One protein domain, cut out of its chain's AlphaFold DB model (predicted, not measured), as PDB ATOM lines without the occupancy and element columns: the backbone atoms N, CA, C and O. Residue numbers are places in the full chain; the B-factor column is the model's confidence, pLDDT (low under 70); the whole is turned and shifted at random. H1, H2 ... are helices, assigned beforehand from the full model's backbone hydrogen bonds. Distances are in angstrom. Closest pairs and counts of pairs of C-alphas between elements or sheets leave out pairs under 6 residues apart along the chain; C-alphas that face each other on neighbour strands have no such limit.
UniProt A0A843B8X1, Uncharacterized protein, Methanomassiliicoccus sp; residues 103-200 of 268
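What this domain is: This is residues 103 to 200 of the 268 residues of an uncharacterized protein of Methanomassiliicoccus sp (UniProt A0A843B8X1). What is the main picture? A long straight helix, H1, runs into a body of four shorter helices, and its first part, residues 103 to 119, sticks out as an arm. In the body H3, H4 and H5 fold back and forth as two helical hairpins in a row, and H2 packs on H3 at a steep tilt. What is it made of? The 98 printed residues hold five named helices, H1 to H5 in order along the chain, and no named strand, and the class is all helix. How compact is it? It is loose, with a radius of gyration of the C-alphas of 17.5 A, and spans 69 by 23 by 19 A.

Where its parts are: Where does the first helix run? H1, residues 103 to 133, begins with C-alpha 103 at (10.453, -74.505, 39.582), ends with C-alpha 133 at (-13.713, -37.680, 48.210), and is 44.9 A long. Which helices follow? H2 is residues 137 to 147, 15.3 A, and H3 is residues 155 to 169, 21.3 A. H4 is residues 173 to 182, 14.4 A, and H5 is residues 186 to 198, 18.5 A, ending with C-alpha 198 at (-41.712, -34.304, 42.913).

How they stand to each other: How does H1 meet the body? With residues 130 to 132 alone it touches H2, only at the corner by their link, at a steep tilt of 55 degrees, opposite ways; the closest C-alphas, of Thr 131 and Arg 138, are 4.7 A apart. H1 and H3 are close but not clearly touching, the C-alphas of Trp 123 and Arg 155 being the closest at 7.8 A. How do H2 and H3 stand? They touch at a steep tilt of 57 degrees, opposite ways, with the C-alphas of Leu 137 and Val 162 closest at 7.2 A. What of the hairpins? H3 and H4 touch at a shallow tilt of 23 degrees, opposite ways, closest at the C-alphas of Ala 164 and Ala 176, 4.4 A. H4 and H5 touch at a shallow tilt of 9 degrees, opposite ways, closest at the C-alphas of Ala 177 and Ala 189, 4.1 A. Which stay apart, and how are the backbones? H1 is apart from H4 and H5, and H2 from H4, while H2 and H5 are near each other. In H1, H2, H3, H4 and H5 every O i to N i+4 pair is within hydrogen-bond range.

The domain as a whole: How large is it? The two C-alphas farthest apart, of Ile 103 and Thr 200, are 69.5 A apart; without residues 103 to 119, which stand free, the body of 81 residues spans 46 by 24 by 17 A. Are there cuts or long links? The printed part has no cut; the link from H2 to H3 is short, and the other three are tight. Where is confidence low? The mean pLDDT of the printed part is 89.6, and residues 197 to 200 are under 70.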
ATOM      1  N   ILE A 103      10.064 -75.628  38.712       88.56
ATOM      2  CA  ILE A 103      10.453 -74.505  39.582       88.56
ATOM      3  C   ILE A 103      10.069 -73.176  38.923       88.56
ATOM      4  O   ILE A 103       9.319 -72.408  39.503       88.56
ATOM      5  N   LYS A 104      10.460 -72.968  37.659       89.44
ATOM      6  CA  LYS A 104      10.124 -71.736  36.927       89.44
ATOM      7  C   LYS A 104       8.624 -71.486  36.815       89.44
ATOM      8  O   LYS A 104       8.198 -70.346  36.901       89.44
ATOM      9  N   VAL A 105       7.830 -72.530  36.567       88.38
ATOM     10  CA  VAL A 105       6.371 -72.377  36.482       88.38
ATOM     11  C   VAL A 105       5.786 -72.042  37.856       88.38
ATOM     12  O   VAL A 105       4.952 -71.154  37.930       88.38
ATOM     13  N   LYS A 106       6.267 -72.664  38.943       88.06
ATOM     14  CA  LYS A 106       5.851 -72.289  40.307       88.06
ATOM     15  C   LYS A 106       6.200 -70.842  40.634       88.06
ATOM     16  O   LYS A 106       5.368 -70.144  41.196       88.06
ATOM     17  N   ASP A 107       7.399 -70.396  40.270       90.75
ATOM     18  CA  ASP A 107       7.827 -69.016  40.500       90.75
ATOM     19  C   ASP A 107       6.964 -68.038  39.690       90.75
ATOM     20  O   ASP A 107       6.515 -67.022  40.213       90.75
ATOM     21  N   GLU A 108       6.669 -68.354  38.425       89.69
ATOM     22  CA  GLU A 108       5.771 -67.561  37.577       89.69
ATOM     23  C   GLU A 108       4.347 -67.492  38.143       89.69
ATOM     24  O   GLU A 108       3.772 -66.406  38.196       89.69
ATOM     25  N   GLU A 109       3.790 -68.615  38.602       88.94
ATOM     26  CA  GLU A 109       2.475 -68.673  39.251       88.94
ATOM     27  C   GLU A 109       2.451 -67.879  40.557       88.94
ATOM     28  O   GLU A 109       1.519 -67.116  40.800       88.94
ATOM     29  N   TYR A 110       3.500 -68.000  41.370       88.88
ATOM     30  CA  TYR A 110       3.644 -67.241  42.606       88.88
ATOM     31  C   TYR A 110       3.717 -65.735  42.335       88.88
ATOM     32  O   TYR A 110       2.998 -64.950  42.950       88.88
ATOM     33  N   HIS A 111       4.522 -65.310  41.360       90.50
ATOM     34  CA  HIS A 111       4.594 -63.906  40.963       90.50
ATOM     35  C   HIS A 111       3.292 -63.394  40.337       90.50
ATOM     36  O   HIS A 111       2.947 -62.229  40.534       90.50
ATOM     37  N   ALA A 112       2.566 -64.227  39.588       91.06
ATOM     38  CA  ALA A 112       1.254 -63.874  39.058       91.06
ATOM     39  C   ALA A 112       0.236 -63.669  40.188       91.06
ATOM     40  O   ALA A 112      -0.459 -62.654  40.193       91.06
ATOM     41  N   HIS A 113       0.223 -64.562  41.180       88.81
ATOM     42  CA  HIS A 113      -0.615 -64.437  42.370       88.81
ATOM     43  C   HIS A 113      -0.305 -63.156  43.150       88.81
ATOM     44  O   HIS A 113      -1.207 -62.374  43.431       88.81
ATOM     45  N   LEU A 114       0.976 -62.874  43.411       92.62
ATOM     46  CA  LEU A 114       1.390 -61.636  44.080       92.62
ATOM     47  C   LEU A 114       0.959 -60.378  43.312       92.62
ATOM     48  O   LEU A 114       0.549 -59.393  43.920       92.62
ATOM     49  N   LYS A 115       1.041 -60.389  41.975       92.00
ATOM     50  CA  LYS A 115       0.562 -59.273  41.143       92.00
ATOM     51  C   LYS A 115      -0.952 -59.109  41.226       92.00
ATOM     52  O   LYS A 115      -1.426 -57.978  41.256       92.00
ATOM     53  N   GLU A 116      -1.698 -60.208  41.261       87.81
ATOM     54  CA  GLU A 116      -3.152 -60.182  41.420       87.81
ATOM     55  C   GLU A 116      -3.553 -59.631  42.796       87.81
ATOM     56  O   GLU A 116      -4.412 -58.755  42.881       87.81
ATOM     57  N   GLU A 117      -2.894 -60.076  43.867       88.12
ATOM     58  CA  GLU A 117      -3.108 -59.559  45.223       88.12
ATOM     59  C   GLU A 117      -2.749 -58.074  45.333       88.12
ATOM     60  O   GLU A 117      -3.526 -57.294  45.881       88.12
ATOM     61  N   ALA A 118      -1.619 -57.655  44.757       91.38
ATOM     62  CA  ALA A 118      -1.223 -56.250  44.718       91.38
ATOM     63  C   ALA A 118      -2.220 -55.391  43.924       91.38
ATOM     64  O   ALA A 118      -2.525 -54.271  44.330       91.38
ATOM     65  N   ALA A 119      -2.767 -55.905  42.818       89.00
ATOM     66  CA  ALA A 119      -3.797 -55.215  42.045       89.00
ATOM     67  C   ALA A 119      -5.114 -55.085  42.829       89.00
ATOM     68  O   ALA A 119      -5.721 -54.014  42.813       89.00
ATOM     69  N   LYS A 120      -5.527 -56.136  43.553       87.69
ATOM     70  CA  LYS A 120      -6.690 -56.089  44.455       87.69
ATOM     71  C   LYS A 120      -6.477 -55.061  45.563       87.69
ATOM     72  O   LYS A 120      -7.316 -54.188  45.731       87.69
ATOM     73  N   ALA A 121      -5.333 -55.093  46.245       88.38
ATOM     74  CA  ALA A 121      -4.992 -54.123  47.288       88.38
ATOM     75  C   ALA A 121      -4.898 -52.678  46.758       88.38
ATOM     76  O   ALA A 121      -5.315 -51.736  47.427       88.38
ATOM     77  N   GLY A 122      -4.383 -52.487  45.541       91.31
ATOM     78  CA  GLY A 122      -4.377 -51.180  44.884       91.31
ATOM     79  C   GLY A 122      -5.790 -50.671  44.601       91.31
ATOM     80  O   GLY A 122      -6.082 -49.501  44.839       91.31
ATOM     81  N   TRP A 123      -6.684 -51.553  44.150       91.88
ATOM     82  CA  TRP A 123      -8.083 -51.212  43.918       91.88
ATOM     83  C   TRP A 123      -8.832 -50.870  45.208       91.88
ATOM     84  O   TRP A 123      -9.564 -49.884  45.233       91.88
ATOM     85  N   THR A 124      -8.623 -51.622  46.290       89.56
ATOM     86  CA  THR A 124      -9.289 -51.349  47.575       89.56
ATOM     87  C   THR A 124      -8.914 -49.961  48.110       89.56
ATOM     88  O   THR A 124      -9.775 -49.202  48.563       89.56
ATOM     89  N   ALA A 125      -7.636 -49.582  47.988       91.50
ATOM     90  CA  ALA A 125      -7.142 -48.258  48.356       91.50
ATOM     91  C   ALA A 125      -7.725 -47.147  47.466       91.50
ATOM     92  O   ALA A 125      -8.134 -46.100  47.970       91.50
ATOM     93  N   GLU A 126      -7.802 -47.382  46.155       92.75
ATOM     94  CA  GLU A 126      -8.403 -46.461  45.186       92.75
ATOM     95  C   GLU A 126      -9.900 -46.234  45.465       92.75
ATOM     96  O   GLU A 126     -10.351 -45.090  45.539       92.75
ATOM     97  N   LEU A 127     -10.663 -47.305  45.709       92.38
ATOM     98  CA  LEU A 127     -12.082 -47.236  46.061       92.38
ATOM     99  C   LEU A 127     -12.308 -46.456  47.363       92.38
ATOM    100  O   LEU A 127     -13.219 -45.625  47.456       92.38
ATOM    101  N   LYS A 128     -11.458 -46.684  48.368       90.75
ATOM    102  CA  LYS A 128     -11.496 -45.928  49.621       90.75
ATOM    103  C   LYS A 128     -11.264 -44.433  49.376       90.75
ATOM    104  O   LYS A 128     -12.065 -43.624  49.829       90.75
ATOM    105  N   ALA A 129     -10.259 -44.069  48.582       92.25
ATOM    106  CA  ALA A 129     -10.008 -42.671  48.227       92.25
ATOM    107  C   ALA A 129     -11.188 -42.031  47.466       92.25
ATOM    108  O   ALA A 129     -11.556 -40.890  47.740       92.25
ATOM    109  N   MET A 130     -11.827 -42.759  46.543       89.31
ATOM    110  CA  MET A 130     -13.016 -42.269  45.828       89.31
ATOM    111  C   MET A 130     -14.196 -42.015  46.775       89.31
ATOM    112  O   MET A 130     -14.844 -40.976  46.687       89.31
ATOM    113  N   THR A 131     -14.470 -42.943  47.695       91.00
ATOM    114  CA  THR A 131     -15.586 -42.820  48.650       91.00
ATOM    115  C   THR A 131     -15.346 -41.782  49.748       91.00
ATOM    116  O   THR A 131     -16.308 -41.243  50.293       91.00
ATOM    117  N   GLU A 132     -14.090 -41.476  50.072       90.06
ATOM    118  CA  GLU A 132     -13.734 -40.371  50.969       90.06
ATOM    119  C   GLU A 132     -13.903 -39.007  50.284       90.06
ATOM    120  O   GLU A 132     -14.381 -38.065  50.915       90.06
ATOM    121  N   ASN A 133     -13.581 -38.914  48.989       88.25
ATOM    122  CA  ASN A 133     -13.713 -37.680  48.210       88.25
ATOM    123  C   ASN A 133     -15.160 -37.377  47.779       88.25
ATOM    124  O   ASN A 133     -15.531 -36.207  47.682       88.25
ATOM    125  N   ASP A 134     -15.987 -38.397  47.520       87.25
ATOM    126  CA  ASP A 134     -17.393 -38.235  47.133       87.25
ATOM    127  C   ASP A 134     -18.351 -38.758  48.218       87.25
ATOM    128  O   ASP A 134     -18.609 -39.958  48.360       87.25
ATOM    129  N   ALA A 135     -18.952 -37.817  48.952       88.75
ATOM    130  CA  ALA A 135     -19.914 -38.098  50.015       88.75
ATOM    131  C   ALA A 135     -21.183 -38.830  49.532       88.75
ATOM    132  O   ALA A 135     -21.832 -39.506  50.336       88.75
ATOM    133  N   THR A 136     -21.541 -38.709  48.248       88.88
ATOM    134  CA  THR A 136     -22.708 -39.381  47.653       88.88
ATOM    135  C   THR A 136     -22.400 -40.812  47.229       88.88
ATOM    136  O   THR A 136     -23.273 -41.673  47.321       88.88
ATOM    137  N   LEU A 137     -21.152 -41.098  46.853       92.75
ATOM    138  CA  LEU A 137     -20.725 -42.420  46.401       92.75
ATOM    139  C   LEU A 137     -20.644 -43.430  47.553       92.75
ATOM    140  O   LEU A 137     -21.075 -44.573  47.413       92.75
ATOM    141  N   ARG A 138     -20.132 -43.017  48.716       92.12
ATOM    142  CA  ARG A 138     -19.952 -43.893  49.887       92.12
ATOM    143  C   ARG A 138     -21.201 -44.708  50.282       92.12
ATOM    144  O   ARG A 138     -21.077 -45.930  50.383       92.12
ATOM    145  N   PRO A 139     -22.391 -44.111  50.496       92.94
ATOM    146  CA  PRO A 139     -23.576 -44.881  50.882       92.94
ATOM    147  C   PRO A 139     -24.107 -45.776  49.749       92.94
ATOM    148  O   PRO A 139     -24.712 -46.808  50.029       92.94
ATOM    149  N   ILE A 140     -23.857 -45.427  48.482       93.75
ATOM    150  CA  ILE A 140     -24.214 -46.257  47.322       93.75
ATOM    151  C   ILE A 140     -23.342 -47.517  47.290       93.75
ATOM    152  O   ILE A 140     -23.860 -48.619  47.139       93.75
ATOM    153  N   ILE A 141     -22.029 -47.373  47.492       93.81
ATOM    154  CA  ILE A 141     -21.080 -48.496  47.526       93.81
ATOM    155  C   ILE A 141     -21.362 -49.432  48.707       93.81
ATOM    156  O   ILE A 141     -21.308 -50.652  48.556       93.81
ATOM    157  N   GLN A 142     -21.713 -48.881  49.871       91.69
ATOM    158  CA  GLN A 142     -22.086 -49.683  51.035       91.69
ATOM    159  C   GLN A 142     -23.339 -50.529  50.764       91.69
ATOM    160  O   GLN A 142     -23.348 -51.726  51.048       91.69
ATOM    161  N   GLU A 143     -24.379 -49.933  50.180       93.06
ATOM    162  CA  GLU A 143     -25.594 -50.670  49.825       93.06
ATOM    163  C   GLU A 143     -25.344 -51.685  48.702       93.06
ATOM    164  O   GLU A 143     -25.865 -52.798  48.745       93.06
ATOM    165  N   TRP A 144     -24.473 -51.351  47.747       94.25
ATOM    166  CA  TRP A 144     -24.060 -52.265  46.685       94.25
ATOM    167  C   TRP A 144     -23.397 -53.514  47.260       94.25
ATOM    168  O   TRP A 144     -23.726 -54.630  46.853       94.25
ATOM    169  N   SER A 145     -22.496 -53.336  48.231       92.81
ATOM    170  CA  SER A 145     -21.803 -54.443  48.890       92.81
ATOM    171  C   SER A 145     -22.795 -55.347  49.620       92.81
ATOM    172  O   SER A 145     -22.773 -56.563  49.433       92.81
ATOM    173  N   LEU A 146     -23.752 -54.768  50.356       91.75
ATOM    174  CA  LEU A 146     -24.819 -55.525  51.021       91.75
ATOM    175  C   LEU A 146     -25.681 -56.319  50.024       91.75
ATOM    176  O   LEU A 146     -25.985 -57.485  50.268       91.75
ATOM    177  N   ALA A 147     -26.029 -55.727  48.879       90.81
ATOM    178  CA  ALA A 147     -26.840 -56.373  47.845       90.81
ATOM    179  C   ALA A 147     -26.096 -57.480  47.065       90.81
ATOM    180  O   ALA A 147     -26.734 -58.351  46.464       90.81
ATOM    181  N   ASN A 148     -24.759 -57.466  47.072       89.12
ATOM    182  CA  ASN A 148     -23.905 -58.384  46.310       89.12
ATOM    183  C   ASN A 148     -23.043 -59.297  47.202       89.12
ATOM    184  O   ASN A 148     -21.999 -59.785  46.776       89.12
ATOM    185  N   GLY A 149     -23.501 -59.577  48.427       85.69
ATOM    186  CA  GLY A 149     -22.908 -60.604  49.294       85.69
ATOM    187  C   GLY A 149     -21.646 -60.169  50.043       85.69
ATOM    188  O   GLY A 149     -20.832 -61.014  50.399       85.69
ATOM    189  N   GLY A 150     -21.470 -58.867  50.277       83.69
ATOM    190  CA  GLY A 150     -20.350 -58.303  51.039       83.69
ATOM    191  C   GLY A 150     -19.052 -58.146  50.244       83.69
ATOM    192  O   GLY A 150     -18.028 -57.792  50.819       83.69
ATOM    193  N   GLY A 151     -19.077 -58.412  48.935       86.81
ATOM    194  CA  GLY A 151     -17.932 -58.197  48.056       86.81
ATOM    195  C   GLY A 151     -17.662 -56.717  47.778       86.81
ATOM    196  O   GLY A 151     -18.518 -55.852  47.996       86.81
ATOM    197  N   GLU A 152     -16.473 -56.436  47.254       88.31
ATOM    198  CA  GLU A 152     -16.126 -55.121  46.716       88.31
ATOM    199  C   GLU A 152     -16.582 -54.993  45.256       88.31
ATOM    200  O   GLU A 152     -16.450 -55.948  44.480       88.31
ATOM    201  N   PRO A 153     -17.107 -53.826  44.848       92.44
ATOM    202  CA  PRO A 153     -17.477 -53.591  43.462       92.44
ATOM    203  C   PRO A 153     -16.246 -53.584  42.564       92.44
ATOM    204  O   PRO A 153     -15.181 -53.096  42.938       92.44
ATOM    205  N   SER A 154     -16.399 -54.106  41.348       91.88
ATOM    206  CA  SER A 154     -15.365 -54.000  40.323       91.88
ATOM    207  C   SER A 154     -15.194 -52.547  39.869       91.88
ATOM    208  O   SER A 154     -16.108 -51.728  39.983       91.88
ATOM    209  N   ARG A 155     -14.045 -52.242  39.252       91.38
ATOM    210  CA  ARG A 155     -13.790 -50.942  38.604       91.38
ATOM    211  C   ARG A 155     -14.910 -50.513  37.659       91.38
ATOM    212  O   ARG A 155     -15.316 -49.354  37.676       91.38
ATOM    213  N   SER A 156     -15.423 -51.449  36.860       92.81
ATOM    214  CA  SER A 156     -16.521 -51.179  35.930       92.81
ATOM    215  C   SER A 156     -17.818 -50.830  36.659       92.81
ATOM    216  O   SER A 156     -18.455 -49.845  36.307       92.81
ATOM    217  N   ALA A 157     -18.168 -51.569  37.717       93.38
ATOM    218  CA  ALA A 157     -19.373 -51.304  38.496       93.38
ATOM    219  C   ALA A 157     -19.320 -49.927  39.173       93.38
ATOM    220  O   ALA A 157     -20.296 -49.187  39.150       93.38
ATOM    221  N   VAL A 158     -18.169 -49.530  39.725       94.31
ATOM    222  CA  VAL A 158     -18.017 -48.187  40.314       94.31
ATOM    223  C   VAL A 158     -18.153 -47.096  39.256       94.31
ATOM    224  O   VAL A 158     -18.824 -46.098  39.505       94.31
ATOM    225  N   ALA A 159     -17.578 -47.283  38.064       93.81
ATOM    226  CA  ALA A 159     -17.724 -46.327  36.966       93.81
ATOM    227  C   ALA A 159     -19.190 -46.166  36.518       93.81
ATOM    228  O   ALA A 159     -19.645 -45.045  36.289       93.81
ATOM    229  N   GLU A 160     -19.946 -47.264  36.447       95.31
ATOM    230  CA  GLU A 160     -21.385 -47.249  36.155       95.31
ATOM    231  C   GLU A 160     -22.175 -46.510  37.247       95.31
ATOM    232  O   GLU A 160     -22.997 -45.649  36.936       95.31
ATOM    233  N   LEU A 161     -21.870 -46.748  38.526       95.00
ATOM    234  CA  LEU A 161     -22.507 -46.043  39.644       95.00
ATOM    235  C   LEU A 161     -22.195 -44.540  39.648       95.00
ATOM    236  O   LEU A 161     -23.095 -43.726  39.844       95.00
ATOM    237  N   VAL A 162     -20.951 -44.147  39.371       94.25
ATOM    238  CA  VAL A 162     -20.578 -42.731  39.213       94.25
ATOM    239  C   VAL A 162     -21.324 -42.100  38.031       94.25
ATOM    240  O   VAL A 162     -21.800 -40.968  38.128       94.25
ATOM    241  N   SER A 163     -21.492 -42.838  36.931       93.50
ATOM    242  CA  SER A 163     -22.315 -42.403  35.798       93.50
ATOM    243  C   SER A 163     -23.780 -42.188  36.205       93.50
ATOM    244  O   SER A 163     -24.359 -41.152  35.874       93.50
ATOM    245  N   ALA A 164     -24.361 -43.091  37.002       94.25
ATOM    246  CA  ALA A 164     -25.719 -42.943  37.529       94.25
ATOM    247  C   ALA A 164     -25.878 -41.683  38.396       94.25
ATOM    248  O   ALA A 164     -26.844 -40.940  38.224       94.25
ATOM    249  N   ILE A 165     -24.903 -41.388  39.264       92.69
ATOM    250  CA  ILE A 165     -24.878 -40.159  40.078       92.69
ATOM    251  C   ILE A 165     -24.855 -38.914  39.181       92.69
ATOM    252  O   ILE A 165     -25.562 -37.938  39.438       92.69
ATOM    253  N   ASN A 166     -24.059 -38.929  38.112       91.81
ATOM    254  CA  ASN A 166     -23.984 -37.808  37.177       91.81
ATOM    255  C   ASN A 166     -25.286 -37.629  36.378       91.81
ATOM    256  O   ASN A 166     -25.729 -36.497  36.190       91.81
ATOM    257  N   LEU A 167     -25.940 -38.721  35.968       92.31
ATOM    258  CA  LEU A 167     -27.255 -38.687  35.315       92.31
ATOM    259  C   LEU A 167     -28.345 -38.142  36.246       92.31
ATOM    260  O   LEU A 167     -29.180 -37.344  35.821       92.31
ATOM    261  N   GLU A 168     -28.302 -38.513  37.526       91.50
ATOM    262  CA  GLU A 168     -29.197 -37.980  38.550       91.50
ATOM    263  C   GLU A 168     -28.996 -36.468  38.746       91.50
ATOM    264  O   GLU A 168     -29.972 -35.717  38.792       91.50
ATOM    265  N   LYS A 169     -27.739 -36.000  38.793       88.12
ATOM    266  CA  LYS A 169     -27.401 -34.565  38.842       88.12
ATOM    267  C   LYS A 169     -27.872 -33.816  37.590       88.12
ATOM    268  O   LYS A 169     -28.268 -32.660  37.694       88.12
ATOM    269  N   ALA A 170     -27.864 -34.475  36.432       87.00
ATOM    270  CA  ALA A 170     -28.350 -33.931  35.166       87.00
ATOM    271  C   ALA A 170     -29.887 -33.950  35.024       87.00
ATOM    272  O   ALA A 170     -30.409 -33.463  34.024       87.00
ATOM    273  N   GLY A 171     -30.621 -34.511  35.992       86.94
ATOM    274  CA  GLY A 171     -32.083 -34.616  35.946       86.94
ATOM    275  C   GLY A 171     -32.614 -35.759  35.075       86.94
ATOM    276  O   GLY A 171     -33.824 -35.897  34.926       86.94
ATOM    277  N   ASN A 172     -31.745 -36.616  34.525       90.56
ATOM    278  CA  ASN A 172     -32.163 -37.813  33.797       90.56
ATOM    279  C   ASN A 172     -32.388 -38.975  34.775       90.56
ATOM    280  O   ASN A 172     -31.591 -39.913  34.886       90.56
ATOM    281  N   TYR A 173     -33.484 -38.871  35.522       93.00
ATOM    282  CA  TYR A 173     -33.796 -39.774  36.622       93.00
ATOM    283  C   TYR A 173     -34.072 -41.211  36.161       93.00
ATOM    284  O   TYR A 173     -33.643 -42.154  36.822       93.00
ATOM    285  N   GLU A 174     -34.717 -41.410  35.010       92.88
ATOM    286  CA  GLU A 174     -35.034 -42.761  34.529       92.88
ATOM    287  C   GLU A 174     -33.784 -43.525  34.067       92.88
ATOM    288  O   GLU A 174     -33.633 -44.709  34.376       92.88
ATOM    289  N   ALA A 175     -32.847 -42.865  33.376       92.56
ATOM    290  CA  ALA A 175     -31.590 -43.506  32.987       92.56
ATOM    291  C   ALA A 175     -30.726 -43.853  34.210       92.56
ATOM    292  O   ALA A 175     -30.183 -44.956  34.279       92.56
ATOM    293  N   ALA A 176     -30.650 -42.955  35.198       94.81
ATOM    294  CA  ALA A 176     -29.964 -43.222  36.462       94.81
ATOM    295  C   ALA A 176     -30.601 -44.402  37.220       94.81
ATOM    296  O   ALA A 176     -29.894 -45.292  37.692       94.81
ATOM    297  N   ALA A 177     -31.937 -44.454  37.288       95.31
ATOM    298  CA  ALA A 177     -32.662 -45.531  37.955       95.31
ATOM    299  C   ALA A 177     -32.368 -46.904  37.336       95.31
ATOM    300  O   ALA A 177     -32.095 -47.846  38.076       95.31
ATOM    301  N   LYS A 178     -32.335 -47.013  36.001       96.31
ATOM    302  CA  LYS A 178     -32.004 -48.272  35.309       96.31
ATOM    303  C   LYS A 178     -30.613 -48.802  35.659       96.31
ATOM    304  O   LYS A 178     -30.442 -50.010  35.800       96.31
ATOM    305  N   ILE A 179     -29.627 -47.918  35.827       95.38
ATOM    306  CA  ILE A 179     -28.273 -48.326  36.237       95.38
ATOM    307  C   ILE A 179     -28.287 -48.851  37.678       95.38
ATOM    308  O   ILE A 179     -27.733 -49.915  37.954       95.38
ATOM    309  N   TYR A 180     -28.973 -48.159  38.595       95.69
ATOM    310  CA  TYR A 180     -29.125 -48.640  39.971       95.69
ATOM    311  C   TYR A 180     -29.825 -50.009  40.031       95.69
ATOM    312  O   TYR A 180     -29.378 -50.891  40.764       95.69
ATOM    313  N   GLU A 181     -30.857 -50.240  39.218       95.00
ATOM    314  CA  GLU A 181     -31.523 -51.549  39.100       95.00
ATOM    315  C   GLU A 181     -30.584 -52.645  38.593       95.00
ATOM    316  O   GLU A 181     -30.571 -53.743  39.151       95.00
ATOM    317  N   GLY A 182     -29.746 -52.338  37.595       94.62
ATOM    318  CA  GLY A 182     -28.729 -53.260  37.081       94.62
ATOM    319  C   GLY A 182     -27.769 -53.762  38.165       94.62
ATOM    320  O   GLY A 182     -27.330 -54.910  38.133       94.62
ATOM    321  N   HIS A 183     -27.520 -52.940  39.185       94.12
ATOM    322  CA  HIS A 183     -26.701 -53.285  40.345       94.12
ATOM    323  C   HIS A 183     -27.491 -53.747  41.583       94.12
ATOM    324  O   HIS A 183     -26.903 -53.883  42.657       94.12
ATOM    325  N   LYS A 184     -28.797 -54.025  41.445       93.81
ATOM    326  CA  LYS A 184     -29.718 -54.440  42.527       93.81
ATOM    327  C   LYS A 184     -29.946 -53.381  43.615       93.81
ATOM    328  O   LYS A 184     -30.366 -53.705  44.725       93.81
ATOM    329  N   LEU A 185     -29.717 -52.109  43.304       94.38
ATOM    330  CA  LEU A 185     -29.934 -50.967  44.195       94.38
ATOM    331  C   LEU A 185     -31.362 -50.417  44.046       94.38
ATOM    332  O   LEU A 185     -31.583 -49.267  43.659       94.38
ATOM    333  N   TRP A 186     -32.358 -51.254  44.348       93.06
ATOM    334  CA  TRP A 186     -33.782 -50.945  44.142       93.06
ATOM    335  C   TRP A 186     -34.258 -49.716  44.923       93.06
ATOM    336  O   TRP A 186     -35.104 -48.956  44.450       93.06
ATOM    337  N   THR A 187     -33.697 -49.493  46.114       92.38
ATOM    338  CA  THR A 187     -34.037 -48.349  46.966       92.38
ATOM    339  C   THR A 187     -33.606 -47.030  46.317       92.38
ATOM    340  O   THR A 187     -34.392 -46.084  46.285       92.38
ATOM    341  N   TYR A 188     -32.393 -46.966  45.754       92.62
ATOM    342  CA  TYR A 188     -31.883 -45.804  45.030       92.62
ATOM    343  C   TYR A 188     -32.657 -45.581  43.737       92.62
ATOM    344  O   TYR A 188     -33.092 -44.458  43.490       92.62
ATOM    345  N   ALA A 189     -32.939 -46.638  42.974       93.69
ATOM    346  CA  ALA A 189     -33.774 -46.536  41.778       93.69
ATOM    347  C   ALA A 189     -35.159 -45.938  42.090       93.69
ATOM    348  O   ALA A 189     -35.606 -45.001  41.425       93.69
ATOM    349  N   GLY A 190     -35.818 -46.415  43.154       92.00
ATOM    350  CA  GLY A 190     -37.098 -45.879  43.618       92.00
ATOM    351  C   GLY A 190     -37.009 -44.421  44.078       92.00
ATOM    352  O   GLY A 190     -37.842 -43.603  43.684       92.00
ATOM    353  N   LYS A 191     -35.979 -44.066  44.859       91.56
ATOM    354  CA  LYS A 191     -35.729 -42.681  45.305       91.56
ATOM    355  C   LYS A 191     -35.552 -41.734  44.121       91.56
ATOM    356  O   LYS A 191     -36.133 -40.653  44.118       91.56
ATOM    357  N   VAL A 192     -34.778 -42.139  43.118       92.38
ATOM    358  CA  VAL A 192     -34.482 -41.318  41.941       92.38
ATOM    359  C   VAL A 192     -35.726 -41.112  41.077       92.38
ATOM    360  O   VAL A 192     -36.038 -39.974  40.741       92.38
ATOM    361  N   ARG A 193     -36.529 -42.154  40.824       89.81
ATOM    362  CA  ARG A 193     -37.841 -41.987  40.163       89.81
ATOM    363  C   ARG A 193     -38.826 -41.156  40.991       89.81
ATOM    364  O   ARG A 193     -39.681 -40.468  40.443       89.81
ATOM    365  N   GLY A 194     -38.707 -41.187  42.317       86.12
ATOM    366  CA  GLY A 194     -39.453 -40.301  43.208       86.12
ATOM    367  C   GLY A 194     -39.112 -38.822  42.995       86.12
ATOM    368  O   GLY A 194     -40.010 -37.985  43.044       86.12
ATOM    369  N   LYS A 195     -37.846 -38.496  42.696       84.25
ATOM    370  CA  LYS A 195     -37.415 -37.119  42.394       84.25
ATOM    371  C   LYS A 195     -38.050 -36.580  41.115       84.25
ATOM    372  O   LYS A 195     -38.441 -35.417  41.104       84.25
ATOM    373  N   ASP A 196     -38.224 -37.430  40.105       74.81
ATOM    374  CA  ASP A 196     -38.935 -37.087  38.866       74.81
ATOM    375  C   ASP A 196     -40.386 -36.659  39.146       74.81
ATOM    376  O   ASP A 196     -40.843 -35.610  38.701       74.81
ATOM    377  N   ARG A 197     -41.089 -37.405  40.011       63.66
ATOM    378  CA  ARG A 197     -42.488 -37.117  40.383       63.66
ATOM    379  C   ARG A 197     -42.649 -35.820  41.182       63.66
ATOM    380  O   ARG A 197     -43.636 -35.109  40.999       63.66
ATOM    381  N   VAL A 198     -41.688 -35.506  42.054       58.03
ATOM    382  CA  VAL A 198     -41.712 -34.304  42.913       58.03
ATOM    383  C   VAL A 198     -41.330 -33.029  42.145       58.03
ATOM    384  O   VAL A 198     -41.644 -31.931  42.595       58.03
ATOM    385  N   GLN A 199     -40.731 -33.132  40.952       50.72
ATOM    386  CA  GLN A 199     -40.494 -31.967  40.086       50.72
ATOM    387  C   GLN A 199     -41.737 -31.480  39.326       50.72
ATOM    388  O   GLN A 199     -41.664 -30.496  38.584       50.72
ATOM    389  N   THR A 200     -42.904 -32.084  39.552       46.91
ATOM    390  CA  THR A 200     -44.155 -31.550  39.021       46.91
ATOM    391  C   THR A 200     -44.668 -30.450  39.957       46.91
ATOM    392  O   THR A 200     -45.194 -30.722  41.032       46.91
TER     393      THR A 200